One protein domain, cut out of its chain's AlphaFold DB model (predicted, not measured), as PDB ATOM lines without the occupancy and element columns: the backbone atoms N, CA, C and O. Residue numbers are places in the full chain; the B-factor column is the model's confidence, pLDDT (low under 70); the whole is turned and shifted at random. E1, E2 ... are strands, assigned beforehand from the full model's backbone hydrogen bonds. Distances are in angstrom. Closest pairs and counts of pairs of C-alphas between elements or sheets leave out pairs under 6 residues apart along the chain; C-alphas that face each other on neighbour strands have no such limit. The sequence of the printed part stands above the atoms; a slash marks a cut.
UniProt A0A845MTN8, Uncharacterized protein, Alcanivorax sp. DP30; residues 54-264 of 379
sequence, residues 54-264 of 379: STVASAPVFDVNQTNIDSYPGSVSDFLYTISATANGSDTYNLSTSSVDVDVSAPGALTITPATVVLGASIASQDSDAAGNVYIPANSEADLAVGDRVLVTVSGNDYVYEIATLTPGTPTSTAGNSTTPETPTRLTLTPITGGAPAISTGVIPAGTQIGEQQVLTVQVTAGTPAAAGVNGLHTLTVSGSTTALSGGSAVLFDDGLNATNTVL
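AT A GLANCE: This is residues 54 to 264 of the 379 residues of an uncharacterized protein of Alcanivorax sp. DP30 (UniProt A0A845MTN8). This is a long rod of two lobes, and strand E14 runs through both: at one end a flattened sandwich, with E1, E3, E5 and most of E14 face to face with a sheet built on E4, E15 and E17; at the other a small, nearly closed barrel of E7, the beginning of E14, E9, E10, E13 and E8. Beyond the barrel the thin hairpin of E11 and E12 sticks out with residues 174 to 179. The printed part has 211 residues with no named helix and 17 named strands, E1 to E17 in order, class all strand. The two large sheets are branched and strongly twisted, one with antiparallel pairs, the other mixed. The whole is loose, with a radius of gyration of the C-alphas of 20.9 A, and spans 81 by 39 by 24 A.

HOW THE PARTS SIT: Begin at E1, residues 61 to 64, an edge strand antiparallel to E3, residues 76 to 84; N 63 and O 82 are 3.0 A apart. On the other side of E3 find E14, residues 209 to 221, antiparallel, with N 79 and O 218 at 2.8 A. E3 and E7, residues 121 to 123, lie on one side of E14, and E5, residues 109 to 113, and E9, residues 149 to 154, on the other side. Look for N 122 and O 210 at 2.9 A to E7, N 111 and O 219 at 2.9 A to E5, and N 151 and O 211 at 2.8 A to E9. E9 forms a hairpin with E10, residues 157 to 167, N 152 and O 159 at 2.9 A. E10 bends by 70 degrees at residue 164, and beside it is E13, residues 185 to 191, N 164 and O 188 at 2.8 A. E8, residues 133 to 136, is antiparallel to E13, N 134 and O 187 at 2.8 A; its closest C-alphas to E7, Ile 136 and Ile 123, are 6.0 A apart. In the other branched sheet, E15, residues 232 to 246, has E4, residues 91 to 102, on one side, N 96 and O 239 at 2.8 A. On its other side are E16, residues 249 to 254, its hairpin partner, N 240 and O 253 at 3.0 A, and E17, residues 259 to 263, N 234 and O 261 at 2.9 A. E2, residues 68 to 71, is parallel to E17, N 71 and O 262 at 2.8 A; E6, residues 116 to 119, is antiparallel to E4, N 93 and O 117 at 2.8 A. E14 and E15 are near each other, with 6 pairs of C-alphas within 10 A. E11, residues 173 to 175, and E12, residues 178 to 180, form a hairpin, N 180 and O 173 at 2.8 A.

IN THESE COORDINATES: Find C-alpha 61 at (68.119, 144.282, 94.542), where E1 begins. E3 is 25.6 A long, E4 35.3 A and E10 26.5 A. E14 runs 36.8 A from C-alpha 209 at (66.524, 156.657, 94.559), and E15 runs 39.6 A. E17 ends at C-alpha 263, at (77.969, 119.067, 100.210).

THE WHOLE: The two C-alphas farthest apart, those of Asn 177 and Ala 228, are 82.9 A apart. The printed part has no cut; its long links are E8 to E9 and E13 to E14. Its mean pLDDT is 96.3, and no printed residue is under 70.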
ATOM      1  N   SER A  54      51.015 157.203  94.609       94.88
ATOM      2  CA  SER A  54      51.063 155.803  95.040       94.88
ATOM      3  C   SER A  54      52.488 155.252  94.986       94.88
ATOM      4  O   SER A  54      53.264 155.611  94.096       94.88
ATOM      5  N   THR A  55      52.807 154.315  95.883       95.56
ATOM      6  CA  THR A  55      53.964 153.435  95.688       95.56
ATOM      7  C   THR A  55      53.750 152.601  94.426       95.56
ATOM      8  O   THR A  55      52.710 151.965  94.246       95.56
ATOM      9  N   VAL A  56      54.747 152.611  93.555       94.94
ATOM     10  CA  VAL A  56      54.882 151.758  92.384       94.94
ATOM     11  C   VAL A  56      55.903 150.690  92.742       94.94
ATOM     12  O   VAL A  56      57.076 150.994  92.963       94.94
ATOM     13  N   ALA A  57      55.444 149.442  92.799       95.56
ATOM     14  CA  ALA A  57      56.312 148.315  93.103       95.56
ATOM     15  C   ALA A  57      57.436 148.153  92.074       95.56
ATOM     16  O   ALA A  57      57.245 148.363  90.870       95.56
ATOM     17  N   SER A  58      58.589 147.703  92.558       95.81
ATOM     18  CA  SER A  58      59.722 147.267  91.746       95.81
ATOM     19  C   SER A  58      60.423 146.095  92.438       95.81
ATOM     20  O   SER A  58      60.334 145.940  93.659       95.81
ATOM     21  N   ALA A  59      61.069 145.240  91.644       96.75
ATOM     22  CA  ALA A  59      61.818 144.100  92.158       96.75
ATOM     23  C   ALA A  59      63.021 144.611  92.969       96.75
ATOM     24  O   ALA A  59      63.755 145.465  92.458       96.75
ATOM     25  N   PRO A  60      63.229 144.124  94.202       97.75
ATOM     26  CA  PRO A  60      64.335 144.583  95.027       97.75
ATOM     27  C   PRO A  60      65.671 144.117  94.437       97.75
ATOM     28  O   PRO A  60      65.722 143.193  93.624       97.75
ATOM     29  N   VAL A  61      66.763 144.748  94.863       96.38
ATOM     30  CA  VAL A  61      68.119 144.282  94.542       96.38
ATOM     31  C   VAL A  61      68.610 143.380  95.662       96.38
ATOM     32  O   VAL A  61      68.512 143.748  96.835       96.38
ATOM     33  N   PHE A  62      69.159 142.228  95.292       97.25
ATOM     34  CA  PHE A  62      69.816 141.307  96.209       97.25
ATOM     35  C   PHE A  62      71.331 141.354  96.040       97.25
ATOM     36  O   PHE A  62      71.845 141.507  94.934       97.25
ATOM     37  N   ASP A  63      72.029 141.163  97.149       96.44
ATOM     38  CA  ASP A  63      73.436 140.772  97.187       96.44
ATOM     39  C   ASP A  63      73.608 139.708  98.280       96.44
ATOM     40  O   ASP A  63      72.761 139.594  99.172       96.44
ATOM     41  N   VAL A  64      74.669 138.911  98.202       97.12
ATOM     42  CA  VAL A  64      74.955 137.835  99.156       97.12
ATOM     43  C   VAL A  64      76.415 137.888  99.578       97.12
ATOM     44  O   VAL A  64      77.313 138.061  98.758       97.12
ATOM     45  N   ASN A  65      76.672 137.708 100.874       95.12
ATOM     46  CA  ASN A  65      78.022 137.789 101.437       95.12
ATOM     47  C   ASN A  65      79.014 136.799 100.799       95.12
ATOM     48  O   ASN A  65      80.213 137.069 100.757       95.12
ATOM     49  N   GLN A  66      78.518 135.650 100.341       94.94
ATOM     50  CA  GLN A  66      79.287 134.628  99.646       94.94
ATOM     51  C   GLN A  66      78.377 133.791  98.749       94.94
ATOM     52  O   GLN A  66      77.265 133.434  99.130       94.94
ATOM     53  N   THR A  67      78.862 133.455  97.556       94.81
ATOM     54  CA  THR A  67      78.099 132.678  96.570       94.81
ATOM     55  C   THR A  67      78.333 131.176  96.674       94.81
ATOM     56  O   THR A  67      77.582 130.432  96.060       94.81
ATOM     57  N   ASN A  68      79.327 130.716  97.441       96.81
ATOM     58  CA  ASN A  68      79.565 129.294  97.687       96.81
ATOM     59  C   ASN A  68      79.945 129.032  99.148       96.81
ATOM     60  O   ASN A  68      80.776 129.749  99.708       96.81
ATOM     61  N   ILE A  69      79.378 127.975  99.729       96.69
ATOM     62  CA  ILE A  69      79.770 127.410 101.024       96.69
ATOM     63  C   ILE A  69      79.966 125.911 100.854       96.69
ATOM     64  O   ILE A  69      79.040 125.218 100.431       96.69
ATOM     65  N   ASP A  70      81.124 125.406 101.257       94.50
ATOM     66  CA  ASP A  70      81.354 123.969 101.364       94.50
ATOM     67  C   ASP A  70      80.928 123.494 102.758       94.50
ATOM     68  O   ASP A  70      81.195 124.149 103.767       94.50
ATOM     69  N   SER A  71      80.236 122.363 102.822       92.56
ATOM     70  CA  SER A  71      79.702 121.815 104.067       92.56
ATOM     71  C   SER A  71      79.663 120.294 104.032       92.56
ATOM     72  O   SER A  71      79.764 119.687 102.968       92.56
ATOM     73  N   TYR A  72      79.496 119.670 105.192       88.81
ATOM     74  CA  TYR A  72      79.303 118.225 105.298       88.81
ATOM     75  C   TYR A  72      77.827 117.883 105.514       88.81
ATOM     76  O   TYR A  72      77.072 118.742 105.983       88.81
ATOM     77  N   PRO A  73      77.403 116.640 105.230       89.25
ATOM     78  CA  PRO A  73      76.015 116.226 105.400       89.25
ATOM     79  C   PRO A  73      75.468 116.560 106.791       89.25
ATOM     80  O   PRO A  73      76.135 116.338 107.801       89.25
ATOM     81  N   GLY A  74      74.262 117.124 106.849       88.06
ATOM     82  CA  GLY A  74      73.612 117.552 108.090       88.06
ATOM     83  C   GLY A  74      74.147 118.851 108.707       88.06
ATOM     84  O   GLY A  74      73.552 119.344 109.666       88.06
ATOM     85  N   SER A  75      75.223 119.435 108.169       91.25
ATOM     86  CA  SER A  75      75.726 120.740 108.618       91.25
ATOM     87  C   SER A  75      74.756 121.851 108.243       91.25
ATOM     88  O   SER A  75      74.094 121.796 107.207       91.25
ATOM     89  N   VAL A  76      74.703 122.891 109.066       96.12
ATOM     90  CA  VAL A  76      73.884 124.076 108.811       96.12
ATOM     91  C   VAL A  76      74.773 125.180 108.253       96.12
ATOM     92  O   VAL A  76      75.794 125.506 108.854       96.12
ATOM     93  N   SER A  77      74.393 125.733 107.104       97.25
ATOM     94  CA  SER A  77      75.097 126.829 106.437       97.25
ATOM     95  C   SER A  77      74.197 128.054 106.333       97.25
ATOM     96  O   SER A  77      73.043 127.937 105.917       97.25
ATOM     97  N   ASP A  78      74.747 129.222 106.666       97.62
ATOM     98  CA  ASP A  78      74.046 130.503 106.617       97.62
ATOM     99  C   ASP A  78      74.568 131.354 105.452       97.62
ATOM    100  O   ASP A  78      75.764 131.643 105.347       97.62
ATOM    101  N   PHE A  79      73.649 131.800 104.601       98.19
ATOM    102  CA  PHE A  79      73.881 132.817 103.584       98.19
ATOM    103  C   PHE A  79      73.261 134.125 104.062       98.19
ATOM    104  O   PHE A  79      72.054 134.200 104.318       98.19
ATOM    105  N   LEU A  80      74.088 135.160 104.189       97.94
ATOM    106  CA  LEU A  80      73.640 136.490 104.582       97.94
ATOM    107  C   LEU A  80      73.383 137.292 103.319       97.94
ATOM    108  O   LEU A  80      74.315 137.726 102.640       97.94
ATOM    109  N   TYR A  81      72.108 137.484 103.019       98.38
ATOM    110  CA  TYR A  81      71.677 138.311 101.909       98.38
ATOM    111  C   TYR A  81      71.403 139.724 102.400       98.38
ATOM    112  O   TYR A  81      70.871 139.933 103.492       98.38
ATOM    113  N   THR A  82      71.697 140.701 101.557       97.88
ATOM    114  CA  THR A  82      71.141 142.047 101.674       97.88
ATOM    115  C   THR A  82      70.073 142.238 100.617       97.88
ATOM    116  O   THR A  82      70.316 141.965  99.444       97.88
ATOM    117  N   ILE A  83      68.913 142.739 101.027       98.44
ATOM    118  CA  ILE A  83      67.815 143.134 100.147       98.44
ATOM    119  C   ILE A  83      67.685 144.656 100.197       98.44
ATOM    120  O   ILE A  83      67.694 145.225 101.285       98.44
ATOM    121  N   SER A  84      67.602 145.314  99.040       98.06
ATOM    122  CA  SER A  84      67.501 146.777  98.938       98.06
ATOM    123  C   SER A  84      66.272 147.193  98.132       98.06
ATOM    124  O   SER A  84      66.010 146.636  97.062       98.06
ATOM    125  N   ALA A  85      65.529 148.180  98.633       97.38
ATOM    126  CA  ALA A  85      64.325 148.680  97.984       97.38
ATOM    127  C   ALA A  85      64.634 149.466  96.704       97.38
ATOM    128  O   ALA A  85      65.539 150.299  96.650       97.38
ATOM    129  N   THR A  86      63.815 149.237  95.684       95.88
ATOM    130  CA  THR A  86      63.854 149.925  94.378       95.88
ATOM    131  C   THR A  86      62.502 150.532  93.997       95.88
ATOM    132  O   THR A  86      62.363 151.147  92.936       95.88
ATOM    133  N   ALA A  87      61.483 150.330  94.837       95.88
ATOM    134  CA  ALA A  87      60.205 151.010  94.715       95.88
ATOM    135  C   ALA A  87      60.392 152.504  95.016       95.88
ATOM    136  O   ALA A  87      61.289 152.904  95.755       95.88
ATOM    137  N   ASN A  88      59.515 153.351  94.483       95.94
ATOM    138  CA  ASN A  88      59.567 154.784  94.784       95.94
ATOM    139  C   ASN A  88      59.013 155.126  96.180       95.94
ATOM    140  O   ASN A  88      58.960 156.299  96.514       95.94
ATOM    141  N   GLY A  89      58.535 154.159  96.962       96.81
ATOM    142  CA  GLY A  89      57.879 154.340  98.260       96.81
ATOM    143  C   GLY A  89      58.025 153.079  99.114       96.81
ATOM    144  O   GLY A  89      58.497 152.065  98.601       96.81
ATOM    145  N   SER A  90      57.573 153.123 100.372       97.31
ATOM    146  CA  SER A  90      57.527 151.927 101.229       97.31
ATOM    147  C   SER A  90      56.755 150.779 100.568       97.31
ATOM    148  O   SER A  90      55.658 150.985 100.026       97.31
ATOM    149  N   ASP A  91      57.337 149.581 100.617       98.12
ATOM    150  CA  ASP A  91      56.738 148.337 100.138       98.12
ATOM    151  C   ASP A  91      57.075 147.170 101.076       98.12
ATOM    152  O   ASP A  91      58.077 147.162 101.792       98.12
ATOM    153  N   THR A  92      56.216 146.156 101.050       98.38
ATOM    154  CA  THR A  92      56.417 144.880 101.728       98.38
ATOM    155  C   THR A  92      56.784 143.803 100.712       98.38
ATOM    156  O   THR A  92      56.070 143.582  99.732       98.38
ATOM    157  N   TYR A  93      57.864 143.082 100.984       98.50
ATOM    158  CA  TYR A  93      58.365 141.979 100.175       98.50
ATOM    159  C   TYR A  93      58.103 140.663 100.904       98.50
ATOM    160  O   TYR A  93      58.614 140.436 102.002       98.50
ATOM    161  N   ASN A  94      57.302 139.790 100.293       98.50
ATOM    162  CA  ASN A  94      57.059 138.434 100.776       98.50
ATOM    163  C   ASN A  94      58.059 137.495 100.113       98.50
ATOM    164  O   ASN A  94      58.085 137.392  98.889       98.50
ATOM    165  N   LEU A  95      58.874 136.831 100.921       98.56
ATOM    166  CA  LEU A  95      60.037 136.074 100.491       98.56
ATOM    167  C   LEU A  95      59.823 134.576 100.687       98.56
ATOM    168  O   LEU A  95      59.137 134.113 101.598       98.56
ATOM    169  N   SER A  96      60.461 133.811  99.820       98.06
ATOM    170  CA  SER A  96      60.495 132.360  99.838       98.06
ATOM    171  C   SER A  96      61.843 131.878  99.320       98.06
ATOM    172  O   SER A  96      62.552 132.605  98.623       98.06
ATOM    173  N   THR A  97      62.197 130.647  99.662       97.69
ATOM    174  CA  THR A  97      63.448 130.015  99.243       97.69
ATOM    175  C   THR A  97      63.180 128.646  98.657       97.69
ATOM    176  O   THR A  97      62.360 127.891  99.179       97.69
ATOM    177  N   SER A  98      63.916 128.310  97.605       97.88
ATOM    178  CA  SER A  98      63.930 126.981  96.995       97.88
ATOM    179  C   SER A  98      65.359 126.536  96.714       97.88
ATOM    180  O   SER A  98      66.255 127.374  96.615       97.88
ATOM    181  N   SER A  99      65.553 125.230  96.539       97.94
ATOM    182  CA  SER A  99      66.809 124.660  96.059       97.94
ATOM    183  C   SER A  99      66.601 123.818  94.800       97.94
ATOM    184  O   SER A  99      65.542 123.221  94.593       97.94
ATOM    185  N   VAL A 100      67.630 123.777  93.959       98.25
ATOM    186  CA  VAL A 100      67.825 122.749  92.934       98.25
ATOM    187  C   VAL A 100      68.993 121.880  93.376       98.25
ATOM    188  O   VAL A 100      70.088 122.392  93.612       98.25
ATOM    189  N   ASP A 101      68.750 120.577  93.480       98.25
ATOM    190  CA  ASP A 101      69.666 119.630  94.112       98.25
ATOM    191  C   ASP A 101      70.268 118.681  93.066       98.25
ATOM    192  O   ASP A 101      69.544 118.065  92.278       98.25
ATOM    193  N   VAL A 102      71.598 118.566  93.050       98.19
ATOM    194  CA  VAL A 102      72.357 117.688  92.144       98.19
ATOM    195  C   VAL A 102      73.273 116.793  92.968       98.19
ATOM    196  O   VAL A 102      73.999 117.283  93.829       98.19
ATOM    197  N   ASP A 103      73.221 115.483  92.718       96.69
ATOM    198  CA  ASP A 103      74.015 114.461  93.420       96.69
ATOM    199  C   ASP A 103      73.938 114.554  94.955       96.69
ATOM    200  O   ASP A 103      74.853 114.160  95.673       96.69
ATOM    201  N   VAL A 104      72.814 115.053  95.471       96.50
ATOM    202  CA  VAL A 104      72.523 115.221  96.895       96.50
ATOM    203  C   VAL A 104      71.031 115.018  97.134       96.50
ATOM    204  O   VAL A 104      70.207 115.336  96.275       96.50
ATOM    205  N   SER A 105      70.659 114.464  98.287       96.19
ATOM    206  CA  SER A 105      69.263 114.490  98.733       96.19
ATOM    207  C   SER A 105      68.805 115.929  98.948       96.19
ATOM    208  O   SER A 105      69.635 116.786  99.221       96.19
ATOM    209  N   ALA A 106      67.495 116.184  98.947       96.75
ATOM    210  CA  ALA A 106      66.967 117.494  99.327       96.75
ATOM    211  C   ALA A 106      67.510 117.969 100.697       96.75
ATOM    212  O   ALA A 106      67.805 117.117 101.551       96.75
ATOM    213  N   PRO A 107      67.631 119.294 100.925       97.31
ATOM    214  CA  PRO A 107      68.052 119.832 102.212       97.31
ATOM    215  C   PRO A 107      67.188 119.308 103.360       97.31
ATOM    216  O   PRO A 107      65.967 119.194 103.231       97.31
ATOM    217  N   GLY A 108      67.806 119.048 104.516       94.00
ATOM    218  CA  GLY A 108      67.068 118.656 105.725       94.00
ATOM    219  C   GLY A 108      66.148 119.773 106.235       94.00
ATOM    220  O   GLY A 108      65.080 119.506 106.787       94.00
ATOM    221  N   ALA A 109      66.553 121.023 106.013       97.31
ATOM    222  CA  ALA A 109      65.767 122.230 106.209       97.31
ATOM    223  C   ALA A 109      66.281 123.326 105.268       97.31
ATOM    224  O   ALA A 109      67.480 123.406 104.995       97.31
ATOM    225  N   LEU A 110      65.374 124.178 104.794       98.25
ATOM    226  CA  LEU A 110      65.692 125.383 104.036       98.25
ATOM    227  C   LEU A 110      64.756 126.493 104.509       98.25
ATOM    228  O   LEU A 110      63.536 126.367 104.385       98.25
ATOM    229  N   THR A 111      65.315 127.544 105.101       98.06
ATOM    230  CA  THR A 111      64.527 128.623 105.708       98.06
ATOM    231  C   THR A 111      65.087 129.993 105.364       98.06
ATOM    232  O   THR A 111      66.282 130.139 105.120       98.06
ATOM    233  N   ILE A 112      64.213 130.998 105.377       98.44
ATOM    234  CA  ILE A 112      64.555 132.407 105.207       98.44
ATOM    235  C   ILE A 112      64.003 133.208 106.378       98.44
ATOM    236  O   ILE A 112      62.829 133.076 106.732       98.44
ATOM    237  N   THR A 113      64.856 134.018 106.999       98.19
ATOM    238  CA  THR A 113      64.483 134.834 108.155       98.19
ATOM    239  C   THR A 113      64.986 136.270 107.993       98.19
ATOM    240  O   THR A 113      66.195 136.468 107.853       98.19
ATOM    241  N   PRO A 114      64.094 137.274 108.077       98.25
ATOM    242  CA  PRO A 114      62.628 137.152 108.090       98.25
ATOM    243  C   PRO A 114      62.068 136.740 106.710       98.25
ATOM    244  O   PRO A 114      62.670 137.019 105.678       98.25
ATOM    245  N   ALA A 115      60.894 136.100 106.683       97.56
ATOM    246  CA  ALA A 115      60.204 135.729 105.436       97.56
ATOM    247  C   ALA A 115      59.370 136.873 104.825       97.56
ATOM    248  O   ALA A 115      58.900 136.772 103.697       97.56
ATOM    249  N   THR A 116      59.187 137.966 105.562       98.19
ATOM    250  CA  THR A 116      58.550 139.192 105.078       98.19
ATOM    251  C   THR A 116      59.357 140.372 105.589       98.19
ATOM    252  O   THR A 116      59.648 140.434 106.785       98.19
ATOM    253  N   VAL A 117      59.697 141.305 104.703       98.00
ATOM    254  CA  VAL A 117      60.379 142.562 105.054       98.00
ATOM    255  C   VAL A 117      59.572 143.745 104.548       98.00
ATOM    256  O   VAL A 117      59.008 143.687 103.458       98.00
ATOM    257  N   VAL A 118      59.518 144.810 105.338       98.38
ATOM    258  CA  VAL A 118      59.042 146.124 104.893       98.38
ATOM    259  C   VAL A 118      60.283 146.973 104.700       98.38
ATOM    260  O   VAL A 118      61.118 146.997 105.604       98.38
ATOM    261  N   LEU A 119      60.417 147.599 103.533       98.44
ATOM    262  CA  LEU A 119      61.530 148.491 103.241       98.44
ATOM    263  C   LEU A 119      60.995 149.867 102.851       98.44
ATOM    264  O   LEU A 119      60.214 149.982 101.901       98.44
ATOM    265  N   GLY A 120      61.443 150.898 103.559       97.88
ATOM    266  CA  GLY A 120      61.207 152.291 103.219       97.88
ATOM    267  C   GLY A 120      61.955 152.695 101.951       97.88
ATOM    268  O   GLY A 120      63.054 152.222 101.656       97.88
ATOM    269  N   ALA A 121      61.371 153.593 101.166       97.62
ATOM    270  CA  ALA A 121      62.031 154.120  99.982       97.62
ATOM    271  C   ALA A 121      61.443 155.469  99.573       97.62
ATOM    272  O   ALA A 121      60.278 155.750  99.843       97.62
ATOM    273  N   SER A 122      62.235 156.299  98.898       97.94
ATOM    274  CA  SER A 122      61.762 157.539  98.283       97.94
ATOM    275  C   SER A 122      62.699 158.005  97.161       97.94
ATOM    276  O   SER A 122      63.727 157.389  96.879       97.94
ATOM    277  N   ILE A 123      62.340 159.111  96.514       97.38
ATOM    278  CA  ILE A 123      63.101 159.763  95.449       97.38
ATOM    279  C   ILE A 123      63.541 161.139  95.939       97.38
ATOM    280  O   ILE A 123      62.718 161.904  96.445       97.38
ATOM    281  N   ALA A 124      64.817 161.481  95.759       97.81
ATOM    282  CA  ALA A 124      65.330 162.799  96.107       97.81
ATOM    283  C   ALA A 124      64.568 163.897  95.343       97.81
ATOM    284  O   ALA A 124      64.525 163.893  94.112       97.81
ATOM    285  N   SER A 125      63.965 164.851  96.055       97.06
ATOM    286  CA  SER A 125      63.153 165.920  95.451       97.06
ATOM    287  C   SER A 125      63.989 167.077  94.900       97.06
ATOM    288  O   SER A 125      63.522 167.835  94.051       97.06
ATOM    289  N   GLN A 126      65.226 167.214  95.373       96.88
ATOM    290  CA  GLN A 126      66.184 168.237  94.969       96.88
ATOM    291  C   GLN A 126      67.611 167.769  95.276       96.88
ATOM    292  O   GLN A 126      67.809 166.814  96.029       96.88
ATOM    293  N   ASP A 127      68.594 168.474  94.720       98.12
ATOM    294  CA  ASP A 127      70.006 168.216  94.984       98.12
ATOM    295  C   ASP A 127      70.332 168.349  96.480       98.12
ATOM    296  O   ASP A 127      69.834 169.249  97.170       98.12
ATOM    297  N   SER A 128      71.213 167.477  96.974       98.50
ATOM    298  CA  SER A 128      71.776 167.602  98.317       98.50
ATOM    299  C   SER A 128      72.514 168.930  98.491       98.50
ATOM    300  O   SER A 128      73.028 169.499  97.524       98.50
ATOM    301  N   ASP A 129      72.587 169.441  99.722       98.38
ATOM    302  CA  ASP A 129      73.161 170.761 100.011       98.38
ATOM    303  C   ASP A 129      74.578 170.707 100.620       98.38
ATOM    304  O   ASP A 129      75.157 169.649 100.863       98.38
ATOM    305  N   ALA A 130      75.168 171.883 100.859       97.31
ATOM    306  CA  ALA A 130      76.509 172.004 101.442       97.31
ATOM    307  C   ALA A 130      76.593 171.535 102.907       97.31
ATOM    308  O   ALA A 130      77.693 171.325 103.413       97.31
ATOM    309  N   ALA A 131      75.454 171.398 103.589       96.94
ATOM    310  CA  ALA A 131      75.368 170.886 104.951       96.94
ATOM    311  C   ALA A 131      75.171 169.358 104.988       96.94
ATOM    312  O   ALA A 131      75.042 168.795 106.073       96.94
ATOM    313  N   GLY A 132      75.171 168.691 103.828       97.19
ATOM    314  CA  GLY A 132      75.000 167.244 103.716       97.19
ATOM    315  C   GLY A 132      73.548 166.790 103.845       97.19
ATOM    316  O   GLY A 132      73.295 165.608 104.080       97.19
ATOM    317  N   ASN A 133      72.591 167.712 103.710       98.38
ATOM    318  CA  ASN A 133      71.179 167.375 103.736       98.38
ATOM    319  C   ASN A 133      70.760 166.732 102.414       98.38
ATOM    320  O   ASN A 133      71.092 167.231 101.338       98.38
ATOM    321  N   VAL A 134      69.972 165.669 102.519       98.62
ATOM    322  CA  VAL A 134      69.238 165.034 101.423       98.62
ATOM    323  C   VAL A 134      67.761 165.330 101.622       98.62
ATOM    324  O   VAL A 134      67.266 165.309 102.750       98.62
ATOM    325  N   TYR A 135      67.059 165.622 100.535       98.44
ATOM    326  CA  TYR A 135      65.664 166.036 100.578       98.44
ATOM    327  C   TYR A 135      64.805 165.033  99.834       98.44
ATOM    328  O   TYR A 135      65.083 164.728  98.677       98.44
ATOM    329  N   ILE A 136      63.754 164.559 100.486       98.38
ATOM    330  CA  ILE A 136      62.703 163.748  99.868       98.38
ATOM    331  C   ILE A 136      61.360 164.469 100.046       98.38
ATOM    332  O   ILE A 136      61.239 165.296 100.958       98.38
ATOM    333  N   PRO A 137      60.353 164.220  99.192       98.25
ATOM    334  CA  PRO A 137      59.041 164.831  99.359       98.25
ATOM    335  C   PRO A 137      58.471 164.595 100.762       98.25
ATOM    336  O   PRO A 137      58.640 163.516 101.333       98.25
ATOM    337  N   ALA A 138      57.770 165.577 101.315       97.12
ATOM    338  CA  ALA A 138      57.055 165.396 102.573       97.12
ATOM    339  C   ALA A 138      56.040 164.240 102.465       97.12
ATOM    340  O   ALA A 138      55.382 164.085 101.432       97.12
ATOM    341  N   ASN A 139      55.900 163.458 103.541       96.12
ATOM    342  CA  ASN A 139      55.115 162.220 103.643       96.12
ATOM    343  C   ASN A 139      55.653 161.017 102.846       96.12
ATOM    344  O   ASN A 139      55.024 159.959 102.872       96.12
ATOM    345  N   SER A 140      56.781 161.145 102.142       96.75
ATOM    346  CA  SER A 140      57.405 160.004 101.452       96.75
ATOM    347  C   SER A 140      58.398 159.231 102.322       96.75
ATOM    348  O   SER A 140      58.971 158.244 101.885       96.75
ATOM    349  N   GLU A 141      58.591 159.659 103.568       96.00
ATOM    350  CA  GLU A 141      59.456 159.021 104.562       96.00
ATOM    351  C   GLU A 141      58.842 157.808 105.273       96.00
ATOM    352  O   GLU A 141      59.348 157.390 106.312       96.00
ATOM    353  N   ALA A 142      57.735 157.265 104.763       95.00
ATOM    354  CA  ALA A 142      57.115 156.082 105.348       95.00
ATOM    355  C   ALA A 142      58.133 154.931 105.435       95.00
ATOM    356  O   ALA A 142      58.807 154.624 104.452       95.00
ATOM    357  N   ASP A 143      58.233 154.337 106.626       97.00
ATOM    358  CA  ASP A 143      59.162 153.253 106.967       97.00
ATOM    359  C   ASP A 143      60.653 153.585 106.767       97.00
ATOM    360  O   ASP A 143      61.479 152.688 106.744       97.00
ATOM    361  N   LEU A 144      61.009 154.873 106.679       97.94
ATOM    362  CA  LEU A 144      62.382 155.344 106.859       97.94
ATOM    363  C   LEU A 144      62.552 155.891 108.282       97.94
ATOM    364  O   LEU A 144      61.761 156.712 108.758       97.94
ATOM    365  N   ALA A 145      63.621 155.486 108.955       98.19
ATOM    366  CA  ALA A 145      63.947 155.854 110.324       98.19
ATOM    367  C   ALA A 145      65.445 156.140 110.507       98.19
ATOM    368  O   ALA A 145      66.302 155.780 109.704       98.19
ATOM    369  N   VAL A 146      65.779 156.834 111.599       98.50
ATOM    370  CA  VAL A 146      67.180 157.035 112.000       98.50
ATOM    371  C   VAL A 146      67.794 155.687 112.383       98.50
ATOM    372  O   VAL A 146      67.218 154.967 113.197       98.50
ATOM    373  N   GLY A 147      68.978 155.394 111.848       97.94
ATOM    374  CA  GLY A 147      69.675 154.115 112.006       97.94
ATOM    375  C   GLY A 147      69.458 153.139 110.849       97.94
ATOM    376  O   GLY A 147      70.199 152.161 110.740       97.94
ATOM    377  N   ASP A 148      68.501 153.409 109.959       98.50
ATOM    378  CA  ASP A 148      68.272 152.558 108.795       98.50
ATOM    379  C   ASP A 148      69.427 152.668 107.805       98.50
ATOM    380  O   ASP A 148      70.024 153.734 107.606       98.50
ATOM    381  N   ARG A 149      69.725 151.546 107.150       98.38
ATOM    382  CA  ARG A 149      70.714 151.485 106.075       98.38
ATOM    383  C   ARG A 149      70.006 151.776 104.764       98.38
ATOM    384  O   ARG A 149      68.978 151.176 104.494       98.38
ATOM    385  N   VAL A 150      70.562 152.647 103.932       98.31
ATOM    386  CA  VAL A 150      70.007 152.978 102.615       98.31
ATOM    387  C   VAL A 150      71.044 152.791 101.519       98.31
ATOM    388  O   VAL A 150      72.205 153.173 101.677       98.31
ATOM    389  N   LEU A 151      70.616 152.217 100.399       97.56
ATOM    390  CA  LEU A 151      71.373 152.142  99.159       97.56
ATOM    391  C   LEU A 151      71.123 153.414  98.342       97.56
ATOM    392  O   LEU A 151      69.974 153.784  98.085       97.56
ATOM    393  N   VAL A 152      72.203 154.081  97.938       96.75
ATOM    394  CA  VAL A 152      72.158 155.305  97.131       96.75
ATOM    395  C   VAL A 152      73.198 155.225  96.019       96.75
ATOM    396  O   VAL A 152      74.389 155.047  96.284       96.75
ATOM    397  N   THR A 153      72.762 155.420  94.775       95.44
ATOM    398  CA  THR A 153      73.660 155.489  93.618       95.44
ATOM    399  C   THR A 153      74.263 156.887  93.494       95.44
ATOM    400  O   THR A 153      73.560 157.863  93.219       95.44
ATOM    401  N   VAL A 154      75.584 156.996  93.640       95.25
ATOM    402  CA  VAL A 154      76.340 158.245  93.482       95.25
ATOM    403  C   VAL A 154      77.339 158.090  92.341       95.25
ATOM    404  O   VAL A 154      78.195 157.207  92.350       95.25
ATOM    405  N   SER A 155      77.221 158.952  91.327       92.44
ATOM    406  CA  SER A 155      78.082 158.924  90.132       92.44
ATOM    407  C   SER A 155      78.161 157.542  89.454       92.44
ATOM    408  O   SER A 155      79.208 157.160  88.935       92.44
ATOM    409  N   GLY A 156      77.050 156.797  89.463       92.38
ATOM    410  CA  GLY A 156      76.935 155.474  88.841       92.38
ATOM    411  C   GLY A 156      77.439 154.299  89.684       92.38
ATOM    412  O   GLY A 156      77.461 153.188  89.172       92.38
ATOM    413  N   ASN A 157      77.833 154.526  90.941       94.94
ATOM    414  CA  ASN A 157      78.206 153.463  91.874       94.94
ATOM    415  C   ASN A 157      77.239 153.442  93.054       94.94
ATOM    416  O   ASN A 157      76.867 154.501  93.563       94.94
ATOM    417  N   ASP A 158      76.880 152.248  93.506       95.25
ATOM    418  CA  ASP A 158      76.003 152.075  94.656       95.25
ATOM    419  C   ASP A 158      76.806 152.097  95.956       95.25
ATOM    420  O   ASP A 158      77.830 151.427  96.102       95.25
ATOM    421  N   TYR A 159      76.328 152.883  96.916       96.88
ATOM    422  CA  TYR A 159      76.924 153.012  98.238       96.88
ATOM    423  C   TYR A 159      75.859 152.841  99.313       96.88
ATOM    424  O   TYR A 159      74.710 153.238  99.125       96.88
ATOM    425  N   VAL A 160      76.262 152.288 100.457       97.50
ATOM    426  CA  VAL A 160      75.388 152.139 101.620       97.50
ATOM    427  C   VAL A 160      75.705 153.236 102.628       97.50
ATOM    428  O   VAL A 160      76.865 153.443 103.003       97.50
ATOM    429  N   TYR A 161      74.657 153.910 103.084       98.44
ATOM    430  CA  TYR A 161      74.701 154.920 104.134       98.44
ATOM    431  C   TYR A 161      73.772 154.539 105.283       98.44
ATOM    432  O   TYR A 161      72.847 153.758 105.097       98.44
ATOM    433  N   GLU A 162      73.995 155.117 106.456       98.44
ATOM    434  CA  GLU A 162      73.055 155.121 107.577       98.44
ATOM    435  C   GLU A 162      72.296 156.450 107.606       98.44
ATOM    436  O   GLU A 162      72.915 157.510 107.453       98.44
ATOM    437  N   ILE A 163      70.986 156.431 107.852       98.62
ATOM    438  CA  ILE A 163      70.224 157.653 108.129       98.62
ATOM    439  C   ILE A 163      70.614 158.168 109.515       98.62
ATOM    440  O   ILE A 163      70.175 157.651 110.539       98.62
ATOM    441  N   ALA A 164      71.417 159.229 109.560       98.44
ATOM    442  CA  ALA A 164      71.887 159.824 110.807       98.44
ATOM    443  C   ALA A 164      70.837 160.733 111.458       98.44
ATOM    444  O   ALA A 164      70.710 160.789 112.680       98.44
ATOM    445  N   THR A 165      70.065 161.456 110.644       98.56
ATOM    446  CA  THR A 165      68.942 162.275 111.116       98.56
ATOM    447  C   THR A 165      67.796 162.209 110.129       98.56
ATOM    448  O   THR A 165      68.046 162.260 108.928       98.56
ATOM    449  N   LEU A 166      66.563 162.241 110.628       98.56
ATOM    450  CA  LEU A 166      65.351 162.365 109.824       98.56
ATOM    451  C   LEU A 166      64.458 163.443 110.439       98.56
ATOM    452  O   LEU A 166      64.068 163.358 111.602       98.56
ATOM    453  N   THR A 167      64.183 164.500 109.678       98.44
ATOM    454  CA  THR A 167      63.271 165.584 110.067       98.44
ATOM    455  C   THR A 167      62.101 165.601 109.089       98.44
ATOM    456  O   THR A 167      62.303 166.060 107.961       98.44
ATOM    457  N   PRO A 168      60.909 165.117 109.488       98.06
ATOM    458  CA  PRO A 168      59.741 165.102 108.616       98.06
ATOM    459  C   PRO A 168      59.388 166.498 108.105       98.06
ATOM    460  O   PRO A 168      59.490 167.492 108.834       98.06
ATOM    461  N   GLY A 169      58.999 166.552 106.839       97.31
ATOM    462  CA  GLY A 169      58.550 167.753 106.161       97.31
ATOM    463  C   GLY A 169      57.085 168.089 106.436       97.31
ATOM    464  O   GLY A 169      56.394 167.446 107.225       97.31
ATOM    465  N   THR A 170      56.586 169.105 105.740       97.88
ATOM    466  CA  THR A 170      55.160 169.440 105.689       97.88
ATOM    467  C   THR A 170      54.735 169.606 104.233       97.88
ATOM    468  O   THR A 170      55.339 170.434 103.542       97.88
ATOM    469  N   PRO A 171      53.699 168.893 103.756       97.00
ATOM    470  CA  PRO A 171      53.199 169.064 102.398       97.00
ATOM    471  C   PRO A 171      52.724 170.489 102.111       97.00
ATOM    472  O   PRO A 171      52.332 171.231 103.019       97.00
ATOM    473  N   THR A 172      52.695 170.847 100.826       96.81
ATOM    474  CA  THR A 172      52.024 172.076 100.385       96.81
ATOM    475  C   THR A 172      50.560 172.042 100.830       96.81
ATOM    476  O   THR A 172      49.891 171.017 100.716       96.81
ATOM    477  N   SER A 173      50.043 173.166 101.321       96.50
ATOM    478  CA  SER A 173      48.640 173.286 101.727       96.50
ATOM    479  C   SER A 173      48.113 174.691 101.473       96.50
ATOM    480  O   SER A 173      48.879 175.652 101.431       96.50
ATOM    481  N   THR A 174      46.796 174.828 101.336       96.69
ATOM    482  CA  THR A 174      46.149 176.134 101.177       96.69
ATOM    483  C   THR A 174      45.061 176.318 102.222       96.69
ATOM    484  O   THR A 174      44.142 175.508 102.330       96.69
ATOM    485  N   ALA A 175      45.158 177.407 102.985       95.19
ATOM    486  CA  ALA A 175      44.168 177.810 103.976       95.19
ATOM    487  C   ALA A 175      43.628 179.202 103.626       95.19
ATOM    488  O   ALA A 175      44.378 180.175 103.507       95.19
ATOM    489  N   GLY A 176      42.311 179.310 103.435       92.50
ATOM    490  CA  GLY A 176      41.719 180.523 102.867       92.50
ATOM    491  C   GLY A 176      42.280 180.774 101.467       92.50
ATOM    492  O   GLY A 176      42.168 179.907 100.614       92.50
ATOM    493  N   ASN A 177      42.906 181.933 101.247       91.38
ATOM    494  CA  ASN A 177      43.520 182.307  99.963       91.38
ATOM    495  C   ASN A 177      45.059 182.336 100.024       91.38
ATOM    496  O   ASN A 177      45.694 183.069  99.270       91.38
ATOM    497  N   SER A 178      45.661 181.612 100.974       94.38
ATOM    498  CA  SER A 178      47.113 181.553 101.149       94.38
ATOM    499  C   SER A 178      47.599 180.117 101.017       94.38
ATOM    500  O   SER A 178      47.174 179.243 101.773       94.38
ATOM    501  N   THR A 179      48.490 179.899 100.052       95.75
ATOM    502  CA  THR A 179      49.196 178.631  99.861       95.75
ATOM    503  C   THR A 179      50.531 178.682 100.592       95.75
ATOM    504  O   THR A 179      51.355 179.559 100.327       95.75
ATOM    505  N   THR A 180      50.740 177.732 101.494       97.25
ATOM    506  CA  THR A 180      52.025 177.463 102.139       97.25
ATOM    507  C   THR A 180      52.770 176.432 101.294       97.25
ATOM    508  O   THR A 180      52.230 175.338 101.103       97.25
ATOM    509  N   PRO A 181      53.970 176.748 100.770       96.00
ATOM    510  CA  PRO A 181      54.781 175.791 100.024       96.00
ATOM    511  C   PRO A 181      55.182 174.583 100.872       96.00
ATOM    512  O   PRO A 181      55.289 174.677 102.095       96.00
ATOM    513  N   GLU A 182      55.458 173.468 100.205       96.56
ATOM    514  CA  GLU A 182      56.051 172.294 100.832       96.56
ATOM    515  C   GLU A 182      57.380 172.639 101.514       96.56
ATOM    516  O   GLU A 182      58.222 173.359 100.975       96.56
ATOM    517  N   THR A 183      57.570 172.069 102.699       97.94
ATOM    518  CA  THR A 183      58.888 171.903 103.307       97.94
ATOM    519  C   THR A 183      59.247 170.427 103.171       97.94
ATOM    520  O   THR A 183      58.571 169.621 103.807       97.94
ATOM    521  N   PRO A 184      60.245 170.046 102.355       98.19
ATOM    522  CA  PRO A 184      60.594 168.642 102.154       98.19
ATOM    523  C   PRO A 184      61.055 167.965 103.449       98.19
ATOM    524  O   PRO A 184      61.579 168.625 104.354       98.19
ATOM    525  N   THR A 185      60.928 166.640 103.508       98.56
ATOM    526  CA  THR A 185      61.570 165.844 104.557       98.56
ATOM    527  C   THR A 185      63.081 165.881 104.357       98.56
ATOM    528  O   THR A 185      63.581 165.750 103.238       98.56
ATOM    529  N   ARG A 186      63.821 166.083 105.452       98.50
ATOM    530  CA  ARG A 186      65.276 166.262 105.434       98.50
ATOM    531  C   ARG A 186      65.986 165.111 106.131       98.50
ATOM    532  O   ARG A 186      65.713 164.838 107.301       98.50
ATOM    533  N   LEU A 187      66.942 164.511 105.432       98.56
ATOM    534  CA  LEU A 187      67.812 163.450 105.922       98.56
ATOM    535  C   LEU A 187      69.264 163.931 105.988       98.56
ATOM    536  O   LEU A 187      69.674 164.766 105.185       98.56
ATOM    537  N   THR A 188      70.059 163.366 106.893       98.44
ATOM    538  CA  THR A 188      71.526 163.361 106.754       98.44
ATOM    539  C   THR A 188      72.005 161.918 106.744       98.44
ATOM    540  O   THR A 188      71.404 161.068 107.403       98.44
ATOM    541  N   LEU A 189      73.045 161.638 105.960       98.38
ATOM    542  CA  LEU A 189      73.509 160.281 105.683       98.38
ATOM    543  C   LEU A 189      74.968 160.108 106.111       98.38
ATOM    544  O   LEU A 189      75.826 160.907 105.729       98.38
ATOM    545  N   THR A 190      75.256 159.045 106.862       97.81
ATOM    546  CA  THR A 190      76.621 158.673 107.261       97.81
ATOM    547  C   THR A 190      77.112 157.504 106.406       97.81
ATOM    548  O   THR A 190      76.446 156.473 106.374       97.81
ATOM    549  N   PRO A 191      78.259 157.617 105.717       97.19
ATOM    550  CA  PRO A 191      78.848 156.512 104.958       97.19
ATOM    551  C   PRO A 191      79.045 155.235 105.794       97.19
ATOM    552  O   PRO A 191      79.689 155.291 106.842       97.19
ATOM    553  N   ILE A 192      78.557 154.086 105.307       95.31
ATOM    554  CA  ILE A 192      78.854 152.758 105.881       95.31
ATOM    555  C   ILE A 192      79.918 152.048 105.041       95.31
ATOM    556  O   ILE A 192      80.884 151.505 105.578       95.31
ATOM    557  N   THR A 193      79.755 152.036 103.715       90.88
ATOM    558  CA  THR A 193      80.690 151.336 102.826       90.88
ATOM    559  C   THR A 193      81.987 152.127 102.654       90.88
ATOM    560  O   THR A 193      81.980 153.347 102.483       90.88
ATOM    561  N   GLY A 194      83.126 151.430 102.648       92.25
ATOM    562  CA  GLY A 194      84.423 152.051 102.381       92.25
ATOM    563  C   GLY A 194      84.441 152.758 101.022       92.25
ATOM    564  O   GLY A 194      84.067 152.176 100.009       92.25
ATOM    565  N   GLY A 195      84.881 154.018 101.001       91.94
ATOM    566  CA  GLY A 195      84.964 154.821  99.776       91.94
ATOM    567  C   GLY A 195      83.674 155.541  99.376       91.94
ATOM    568  O   GLY A 195      83.692 156.258  98.377       91.94
ATOM    569  N   ALA A 196      82.587 155.408 100.143       95.62
ATOM    570  CA  ALA A 196      81.394 156.218  99.934       95.62
ATOM    571  C   ALA A 196      81.705 157.719 100.154       95.62
ATOM    572  O   ALA A 196      82.324 158.081 101.164       95.62
ATOM    573  N   PRO A 197      81.339 158.602  99.204       96.06
ATOM    574  CA  PRO A 197      81.637 160.026  99.296       96.06
ATOM    575  C   PRO A 197      80.857 160.699 100.431       96.06
ATOM    576  O   PRO A 197      79.716 160.351 100.726       96.06
ATOM    577  N   ALA A 198      81.455 161.720 101.048       96.31
ATOM    578  CA  ALA A 198      80.720 162.586 101.962       96.31
ATOM    579  C   ALA A 198      79.634 163.356 101.193       96.31
ATOM    580  O   ALA A 198      79.905 163.929 100.132       96.31
ATOM    581  N   ILE A 199      78.419 163.399 101.741       97.69
ATOM    582  CA  ILE A 199      77.316 164.124 101.111       97.69
ATOM    583  C   ILE A 199      77.571 165.627 101.224       97.69
ATOM    584  O   ILE A 199      77.804 166.166 102.304       97.69
ATOM    585  N   SER A 200      77.548 166.298 100.079       96.81
ATOM    586  CA  SER A 200      77.684 167.748  99.945       96.81
ATOM    587  C   SER A 200      76.864 168.227  98.743       96.81
ATOM    588  O   SER A 200      76.066 167.458  98.197       96.81
ATOM    589  N   THR A 201      77.027 169.485  98.325       97.75
ATOM    590  CA  THR A 201      76.201 170.077  97.266       97.75
ATOM    591  C   THR A 201      76.223 169.252  95.979       97.75
ATOM    592  O   THR A 201      77.283 169.070  95.385       97.75
ATOM    593  N   GLY A 202      75.050 168.784  95.543       96.44
ATOM    594  CA  GLY A 202      74.872 168.070  94.274       96.44
ATOM    595  C   GLY A 202      75.440 166.648  94.223       96.44
ATOM    596  O   GLY A 202      75.445 166.047  93.152       96.44
ATOM    597  N   VAL A 203      75.919 166.095  95.345       97.69
ATOM    598  CA  VAL A 203      76.395 164.699  95.404       97.69
ATOM    599  C   VAL A 203      75.243 163.721  95.180       97.69
ATOM    600  O   VAL A 203      75.398 162.753  94.438       97.69
ATOM    601  N   ILE A 204      74.088 163.991  95.790       97.69
ATOM    602  CA  ILE A 204      72.836 163.276  95.537       97.69
ATOM    603  C   ILE A 204      71.942 164.222  94.731       97.69
ATOM    604  O   ILE A 204      71.381 165.150  95.317       97.69
ATOM    605  N   PRO A 205      71.862 164.065  93.400       97.00
ATOM    606  CA  PRO A 205      71.014 164.906  92.569       97.00
ATOM    607  C   PRO A 205      69.524 164.594  92.764       97.00
ATOM    608  O   PRO A 205      69.138 163.511  93.214       97.00
ATOM    609  N   ALA A 206      68.672 165.539  92.369       96.38
ATOM    610  CA  ALA A 206      67.236 165.298  92.263       96.38
ATOM    611  C   ALA A 206      66.942 164.071  91.376       96.38
ATOM    612  O   ALA A 206      67.553 163.886  90.320       96.38
ATOM    613  N   GLY A 207      65.979 163.246  91.784       95.31
ATOM    614  CA  GLY A 207      65.614 162.011  91.092       95.31
ATOM    615  C   GLY A 207      66.396 160.770  91.532       95.31
ATOM    616  O   GLY A 207      66.057 159.673  91.096       95.31
ATOM    617  N   THR A 208      67.409 160.899  92.395       96.44
ATOM    618  CA  THR A 208      68.121 159.736  92.942       96.44
ATOM    619  C   THR A 208      67.219 158.923  93.872       96.44
ATOM    620  O   THR A 208      66.589 159.471  94.777       96.44
ATOM    621  N   GLN A 209      67.187 157.605  93.666       96.31
ATOM    622  CA  GLN A 209      66.524 156.657  94.559       96.31
ATOM    623  C   GLN A 209      67.250 156.594  95.908       96.31
ATOM    624  O   GLN A 209      68.471 156.438  95.955       96.31
ATOM    625  N   ILE A 210      66.477 156.663  96.988       97.56
ATOM    626  CA  ILE A 210      66.912 156.373  98.355       97.56
ATOM    627  C   ILE A 210      66.111 155.154  98.803       97.56
ATOM    628  O   ILE A 210      64.913 155.272  99.053       97.56
ATOM    629  N   GLY A 211      66.725 153.973  98.814       97.56
ATOM    630  CA  GLY A 211      66.048 152.722  99.171       97.56
ATOM    631  C   GLY A 211      66.640 152.115 100.431       97.56
ATOM    632  O   GLY A 211      67.856 151.972 100.511       97.56
ATOM    633  N   GLU A 212      65.810 151.752 101.405       98.38
ATOM    634  CA  GLU A 212      66.251 151.019 102.590       98.38
ATOM    635  C   GLU A 212      66.835 149.656 102.198       98.38
ATOM    636  O   GLU A 212      66.409 149.013 101.235       98.38
ATOM    637  N   GLN A 213      67.831 149.225 102.962       97.81
ATOM    638  CA  GLN A 213      68.475 147.934 102.878       97.81
ATOM    639  C   GLN A 213      68.362 147.202 104.217       97.81
ATOM    640  O   GLN A 213      68.760 147.726 105.259       97.81
ATOM    641  N   GLN A 214      67.948 145.938 104.171       98.12
ATOM    642  CA  GLN A 214      67.971 145.038 105.325       98.12
ATOM    643  C   GLN A 214      68.796 143.784 105.034       98.12
ATOM    644  O   GLN A 214      69.041 143.424 103.882       98.12
ATOM    645  N   VAL A 215      69.249 143.129 106.104       97.25
ATOM    646  CA  VAL A 215      69.932 141.832 106.038       97.25
ATOM    647  C   VAL A 215      68.927 140.739 106.370       97.25
ATOM    648  O   VAL A 215      68.187 140.844 107.345       97.25
ATOM    649  N   LEU A 216      68.947 139.672 105.584       97.62
ATOM    650  CA  LEU A 216      68.192 138.453 105.825       97.62
ATOM    651  C   LEU A 216      69.131 137.249 105.809       97.62
ATOM    652  O   LEU A 216      70.197 137.276 105.195       97.62
ATOM    653  N   THR A 217      68.740 136.191 106.507       98.38
ATOM    654  CA  THR A 217      69.505 134.943 106.568       98.38
ATOM    655  C   THR A 217      68.742 133.848 105.846       98.38
ATOM    656  O   THR A 217      67.596 133.563 106.200       98.38
ATOM    657  N   VAL A 218      69.383 133.231 104.855       98.50
ATOM    658  CA  VAL A 218      68.943 131.962 104.274       98.50
ATOM    659  C   VAL A 218      69.778 130.858 104.895       98.50
ATOM    660  O   VAL A 218      70.998 130.843 104.753       98.50
ATOM    661  N   GLN A 219      69.115 129.944 105.587       98.38
ATOM    662  CA  GLN A 219      69.758 128.837 106.274       98.38
ATOM    663  C   GLN A 219      69.414 127.528 105.569       98.38
ATOM    664  O   GLN A 219      68.234 127.221 105.368       98.38
ATOM    665  N   VAL A 220      70.442 126.757 105.218       98.25
ATOM    666  CA  VAL A 220      70.322 125.434 104.598       98.25
ATOM    667  C   VAL A 220      70.973 124.380 105.489       98.25
ATOM    668  O   VAL A 220      72.129 124.516 105.885       98.25
ATOM    669  N   THR A 221      70.236 123.318 105.805       97.56
ATOM    670  CA  THR A 221      70.803 122.105 106.403       97.56
ATOM    671  C   THR A 221      71.162 121.147 105.278       97.56
ATOM    672  O   THR A 221      70.265 120.626 104.611       97.56
ATOM    673  N   ALA A 222      72.458 120.923 105.078       95.31
ATOM    674  CA  ALA A 222      73.007 120.114 103.997       95.31
ATOM    675  C   ALA A 222      72.378 118.713 103.948       95.31
ATOM    676  O   ALA A 222      72.255 118.038 104.976       95.31
ATOM    677  N   GLY A 223      71.986 118.280 102.749       93.56
ATOM    678  CA  GLY A 223      71.531 116.916 102.489       93.56
ATOM    679  C   GLY A 223      72.671 115.892 102.536       93.56
ATOM    680  O   GLY A 223      73.780 116.183 102.976       93.56
ATOM    681  N   THR A 224      72.412 114.678 102.058       90.00
ATOM    682  CA  THR A 224      73.424 113.619 101.934       90.00
ATOM    683  C   THR A 224      73.777 113.416 100.462       90.00
ATOM    684  O   THR A 224      72.859 113.228  99.658       90.00
ATOM    685  N   PRO A 225      75.068 113.423 100.081       91.50
ATOM    686  CA  PRO A 225      75.495 113.110  98.726       91.50
ATOM    687  C   PRO A 225      74.974 111.752  98.248       91.50
ATOM    688  O   PRO A 225      74.900 110.788  99.010       91.50
ATOM    689  N   ALA A 226      74.596 111.681  96.974       90.00
ATOM    690  CA  ALA A 226      73.941 110.516  96.384       90.00
ATOM    691  C   ALA A 226      74.891 109.320  96.191       90.00
ATOM    692  O   ALA A 226      74.435 108.180  96.093       90.00
ATOM    693  N   ALA A 227      76.201 109.573  96.126       82.94
ATOM    694  CA  ALA A 227      77.235 108.556  95.981       82.94
ATOM    695  C   ALA A 227      78.503 108.939  96.758       82.94
ATOM    696  O   ALA A 227      78.853 110.113  96.868       82.94
ATOM    697  N   ALA A 228      79.216 107.935  97.269       73.44
ATOM    698  CA  ALA A 228      80.502 108.137  97.929       73.44
ATOM    699  C   ALA A 228      81.549 108.692  96.947       73.44
ATOM    700  O   ALA A 228      81.625 108.252  95.798       73.44
ATOM    701  N   GLY A 229      82.361 109.649  97.403       77.50
ATOM    702  CA  GLY A 229      83.389 110.306  96.589       77.50
ATOM    703  C   GLY A 229      82.856 111.313  95.561       77.50
ATOM    704  O   GLY A 229      83.647 111.869  94.801       77.50
ATOM    705  N   VAL A 230      81.541 111.558  95.517       86.31
ATOM    706  CA  VAL A 230      80.920 112.574  94.659       86.31
ATOM    707  C   VAL A 230      80.305 113.646  95.540       86.31
ATOM    708  O   VAL A 230      79.402 113.366  96.323       86.31
ATOM    709  N   ASN A 231      80.785 114.881  95.416       92.31
ATOM    710  CA  ASN A 231      80.197 116.002  96.139       92.31
ATOM    711  C   ASN A 231      78.810 116.328  95.582       92.31
ATOM    712  O   ASN A 231      78.595 116.336  94.371       92.31
ATOM    713  N   GLY A 232      77.897 116.622  96.493       95.50
ATOM    714  CA  GLY A 232      76.564 117.104  96.209       95.50
ATOM    715  C   GLY A 232      76.514 118.622  96.065       95.50
ATOM    716  O   GLY A 232      77.405 119.327  96.540       95.50
ATOM    717  N   LEU A 233      75.456 119.142  95.448       98.00
ATOM    718  CA  LEU A 233      75.264 120.579  95.273       98.00
ATOM    719  C   LEU A 233      73.807 120.978  95.493       98.00
ATOM    720  O   LEU A 233      72.916 120.498  94.793       98.00
ATOM    721  N   HIS A 234      73.587 121.922  96.403       98.38
ATOM    722  CA  HIS A 234      72.348 122.688  96.500       98.38
ATOM    723  C   HIS A 234      72.554 124.051  95.838       98.38
ATOM    724  O   HIS A 234      73.423 124.807  96.262       98.38
ATOM    725  N   THR A 235      71.753 124.388  94.829       98.25
ATOM    726  CA  THR A 235      71.694 125.748  94.265       98.25
ATOM    727  C   THR A 235      70.461 126.447  94.812       98.25
ATOM    728  O   THR A 235      69.344 126.009  94.549       98.25
ATOM    729  N   LEU A 236      70.665 127.498  95.597       98.12
ATOM    730  CA  LEU A 236      69.623 128.227  96.305       98.12
ATOM    731  C   LEU A 236      69.113 129.401  95.466       98.12
ATOM    732  O   LEU A 236      69.880 130.090  94.791       98.12
ATOM    733  N   THR A 237      67.810 129.650  95.562       97.88
ATOM    734  CA  THR A 237      67.161 130.826  94.978       97.88
ATOM    735  C   THR A 237      66.224 131.442  96.004       97.88
ATOM    736  O   THR A 237      65.316 130.768  96.503       97.88
ATOM    737  N   VAL A 238      66.419 132.726  96.299       98.38
ATOM    738  CA  VAL A 238      65.425 133.563  96.973       98.38
ATOM    739  C   VAL A 238      64.478 134.115  95.916       98.38
ATOM    740  O   VAL A 238      64.907 134.666  94.907       98.38
ATOM    741  N   SER A 239      63.177 133.967  96.140       98.19
ATOM    742  CA  SER A 239      62.140 134.517  95.264       98.19
ATOM    743  C   SER A 239      60.979 135.066  96.074       98.19
ATOM    744  O   SER A 239      60.823 134.748  97.256       98.19
ATOM    745  N   GLY A 240      60.151 135.905  95.464       98.19
ATOM    746  CA  GLY A 240      59.082 136.548  96.208       98.19
ATOM    747  C   GLY A 240      58.158 137.426  95.388       98.19
ATOM    748  O   GLY A 240      58.157 137.406  94.154       98.19
ATOM    749  N   SER A 241      57.344 138.190  96.114       98.25
ATOM    750  CA  SER A 241      56.432 139.174  95.547       98.25
ATOM    751  C   SER A 241      56.333 140.443  96.388       98.25
ATOM    752  O   SER A 241      56.471 140.415  97.614       98.25
ATOM    753  N   THR A 242      56.069 141.561  95.719       98.31
ATOM    754  CA  THR A 242      55.741 142.840  96.362       98.31
ATOM    755  C   THR A 242      54.278 142.897  96.803       98.31
ATOM    756  O   THR A 242      53.428 142.171  96.278       98.31
ATOM    757  N   THR A 243      53.951 143.797  97.731       97.56
ATOM    758  CA  THR A 243      52.551 144.109  98.078       97.56
ATOM    759  C   THR A 243      52.019 145.331  97.347       97.56
ATOM    760  O   THR A 243      50.842 145.348  96.973       97.56
ATOM    761  N   ALA A 244      52.866 146.333  97.091       96.06
ATOM    762  CA  ALA A 244      52.519 147.403  96.179       96.06
ATOM    763  C   ALA A 244      52.378 146.839  94.759       96.06
ATOM    764  O   ALA A 244      52.877 145.760  94.415       96.06
ATOM    765  N   LEU A 245      51.652 147.580  93.928       95.06
ATOM    766  CA  LEU A 245      51.287 147.139  92.591       95.06
ATOM    767  C   LEU A 245      52.022 147.971  91.544       95.06
ATOM    768  O   LEU A 245      52.183 149.182  91.680       95.06
ATOM    769  N   SER A 246      52.394 147.323  90.450       93.00
ATOM    770  CA  SER A 246      52.829 147.966  89.216       93.00
ATOM    771  C   SER A 246      51.867 147.554  88.108       93.00
ATOM    772  O   SER A 246      51.633 146.369  87.875       93.00
ATOM    773  N   GLY A 247      51.190 148.527  87.491       89.81
ATOM    774  CA  GLY A 247      50.149 148.243  86.494       89.81
ATOM    775  C   GLY A 247      48.962 147.416  87.020       89.81
ATOM    776  O   GLY A 247      48.273 146.779  86.229       89.81
ATOM    777  N   GLY A 248      48.724 147.416  88.339       93.25
ATOM    778  CA  GLY A 248      47.631 146.678  88.987       93.25
ATOM    779  C   GLY A 248      47.981 145.266  89.472       93.25
ATOM    780  O   GLY A 248      47.106 144.601  90.020       93.25
ATOM    781  N   SER A 249      49.235 144.830  89.326       95.62
ATOM    782  CA  SER A 249      49.706 143.513  89.774       95.62
ATOM    783  C   SER A 249      50.928 143.632  90.680       95.62
ATOM    784  O   SER A 249      51.716 144.564  90.540       95.62
ATOM    785  N   ALA A 250      51.099 142.667  91.585       96.56
ATOM    786  CA  ALA A 250      52.340 142.507  92.335       96.56
ATOM    787  C   ALA A 250      53.505 142.198  91.383       96.56
ATOM    788  O   ALA A 250      53.324 141.523  90.364       96.56
ATOM    789  N   VAL A 251      54.699 142.671  91.729       97.44
ATOM    790  CA  VAL A 251      55.933 142.338  91.016       97.44
ATOM    791  C   VAL A 251      56.486 141.049  91.610       97.44
ATOM    792  O   VAL A 251      56.692 140.966  92.817       97.44
ATOM    793  N   LEU A 252      56.700 140.043  90.759       97.88
ATOM    794  CA  LEU A 252      57.391 138.803  91.118       97.88
ATOM    795  C   LEU A 252      58.884 138.948  90.820       97.88
ATOM    796  O   LEU A 252      59.248 139.598  89.839       97.88
ATOM    797  N   PHE A 253      59.729 138.331  91.639       97.69
ATOM    798  CA  PHE A 253      61.182 138.410  91.496       97.69
ATOM    799  C   PHE A 253      61.886 137.135  91.969       97.69
ATOM    800  O   PHE A 253      61.346 136.382  92.784       97.69
ATOM    801  N   ASP A 254      63.111 136.950  91.484       97.06
ATOM    802  CA  ASP A 254      64.133 136.060  92.028       97.06
ATOM    803  C   ASP A 254      65.441 136.845  92.230       97.06
ATOM    804  O   ASP A 254      65.598 137.938  91.680       97.06
ATOM    805  N   ASP A 255      66.343 136.332  93.066       96.44
ATOM    806  CA  ASP A 255      67.601 137.009  93.388       96.44
ATOM    807  C   ASP A 255      68.614 137.041  92.231       96.44
ATOM    808  O   ASP A 255      69.490 137.904  92.213       96.44
ATOM    809  N   GLY A 256      68.517 136.124  91.264       95.25
ATOM    810  CA  GLY A 256      69.495 135.929  90.195       95.25
ATOM    811  C   GLY A 256      70.914 135.535  90.645       95.25
ATOM    812  O   GLY A 256      71.802 135.435  89.794       95.25
ATOM    813  N   LEU A 257      71.160 135.308  91.940       94.75
ATOM    814  CA  LEU A 257      72.499 135.111  92.514       94.75
ATOM    815  C   LEU A 257      72.963 133.651  92.452       94.75
ATOM    816  O   LEU A 257      74.163 133.408  92.344       94.75
ATOM    817  N   ASN A 258      72.029 132.690  92.475       93.06
ATOM    818  CA  ASN A 258      72.307 131.245  92.441       93.06
ATOM    819  C   ASN A 258      73.368 130.809  93.472       93.06
ATOM    820  O   ASN A 258      74.334 130.129  93.121       93.06
ATOM    821  N   ALA A 259      73.219 131.223  94.734       97.44
ATOM    822  CA  ALA A 259      74.159 130.850  95.790       97.44
ATOM    823  C   ALA A 259      74.185 129.325  95.983       97.44
ATOM    824  O   ALA A 259      73.140 128.676  95.992       97.44
ATOM    825  N   THR A 260      75.370 128.741  96.146       98.12
ATOM    826  CA  THR A 260      75.549 127.293  96.215       98.12
ATOM    827  C   THR A 260      76.027 126.816  97.576       98.12
ATOM    828  O   THR A 260      76.920 127.400  98.187       98.12
ATOM    829  N   ASN A 261      75.480 125.691  98.024       97.75
ATOM    830  CA  ASN A 261      76.036 124.907  99.116       97.75
ATOM    831  C   ASN A 261      76.555 123.576  98.562       97.75
ATOM    832  O   ASN A 261      75.774 122.722  98.139       97.75
ATOM    833  N   THR A 262      77.879 123.428  98.526       96.88
ATOM    834  CA  THR A 262      78.539 122.194  98.093       96.88
ATOM    835  C   THR A 262      78.609 121.249  99.283       96.88
ATOM    836  O   THR A 262      79.219 121.561 100.305       96.88
ATOM    837  N   VAL A 263      77.975 120.087  99.164       94.12
ATOM    838  CA  VAL A 263      77.969 119.067 100.210       94.12
ATOM    839  C   VAL A 263      79.063 118.055  99.918       94.12
ATOM    840  O   VAL A 263      78.962 117.241  99.001       94.12
ATOM    841  N   LEU A 264      80.132 118.111 100.695       89.88
ATOM    842  CA  LEU A 264      81.286 117.247 100.534       89.88
ATOM    843  C   LEU A 264      80.924 115.812 100.930       89.88
ATOM    844  O   LEU A 264      80.363 115.572 101.997       89.88
TER     845      LEU A 264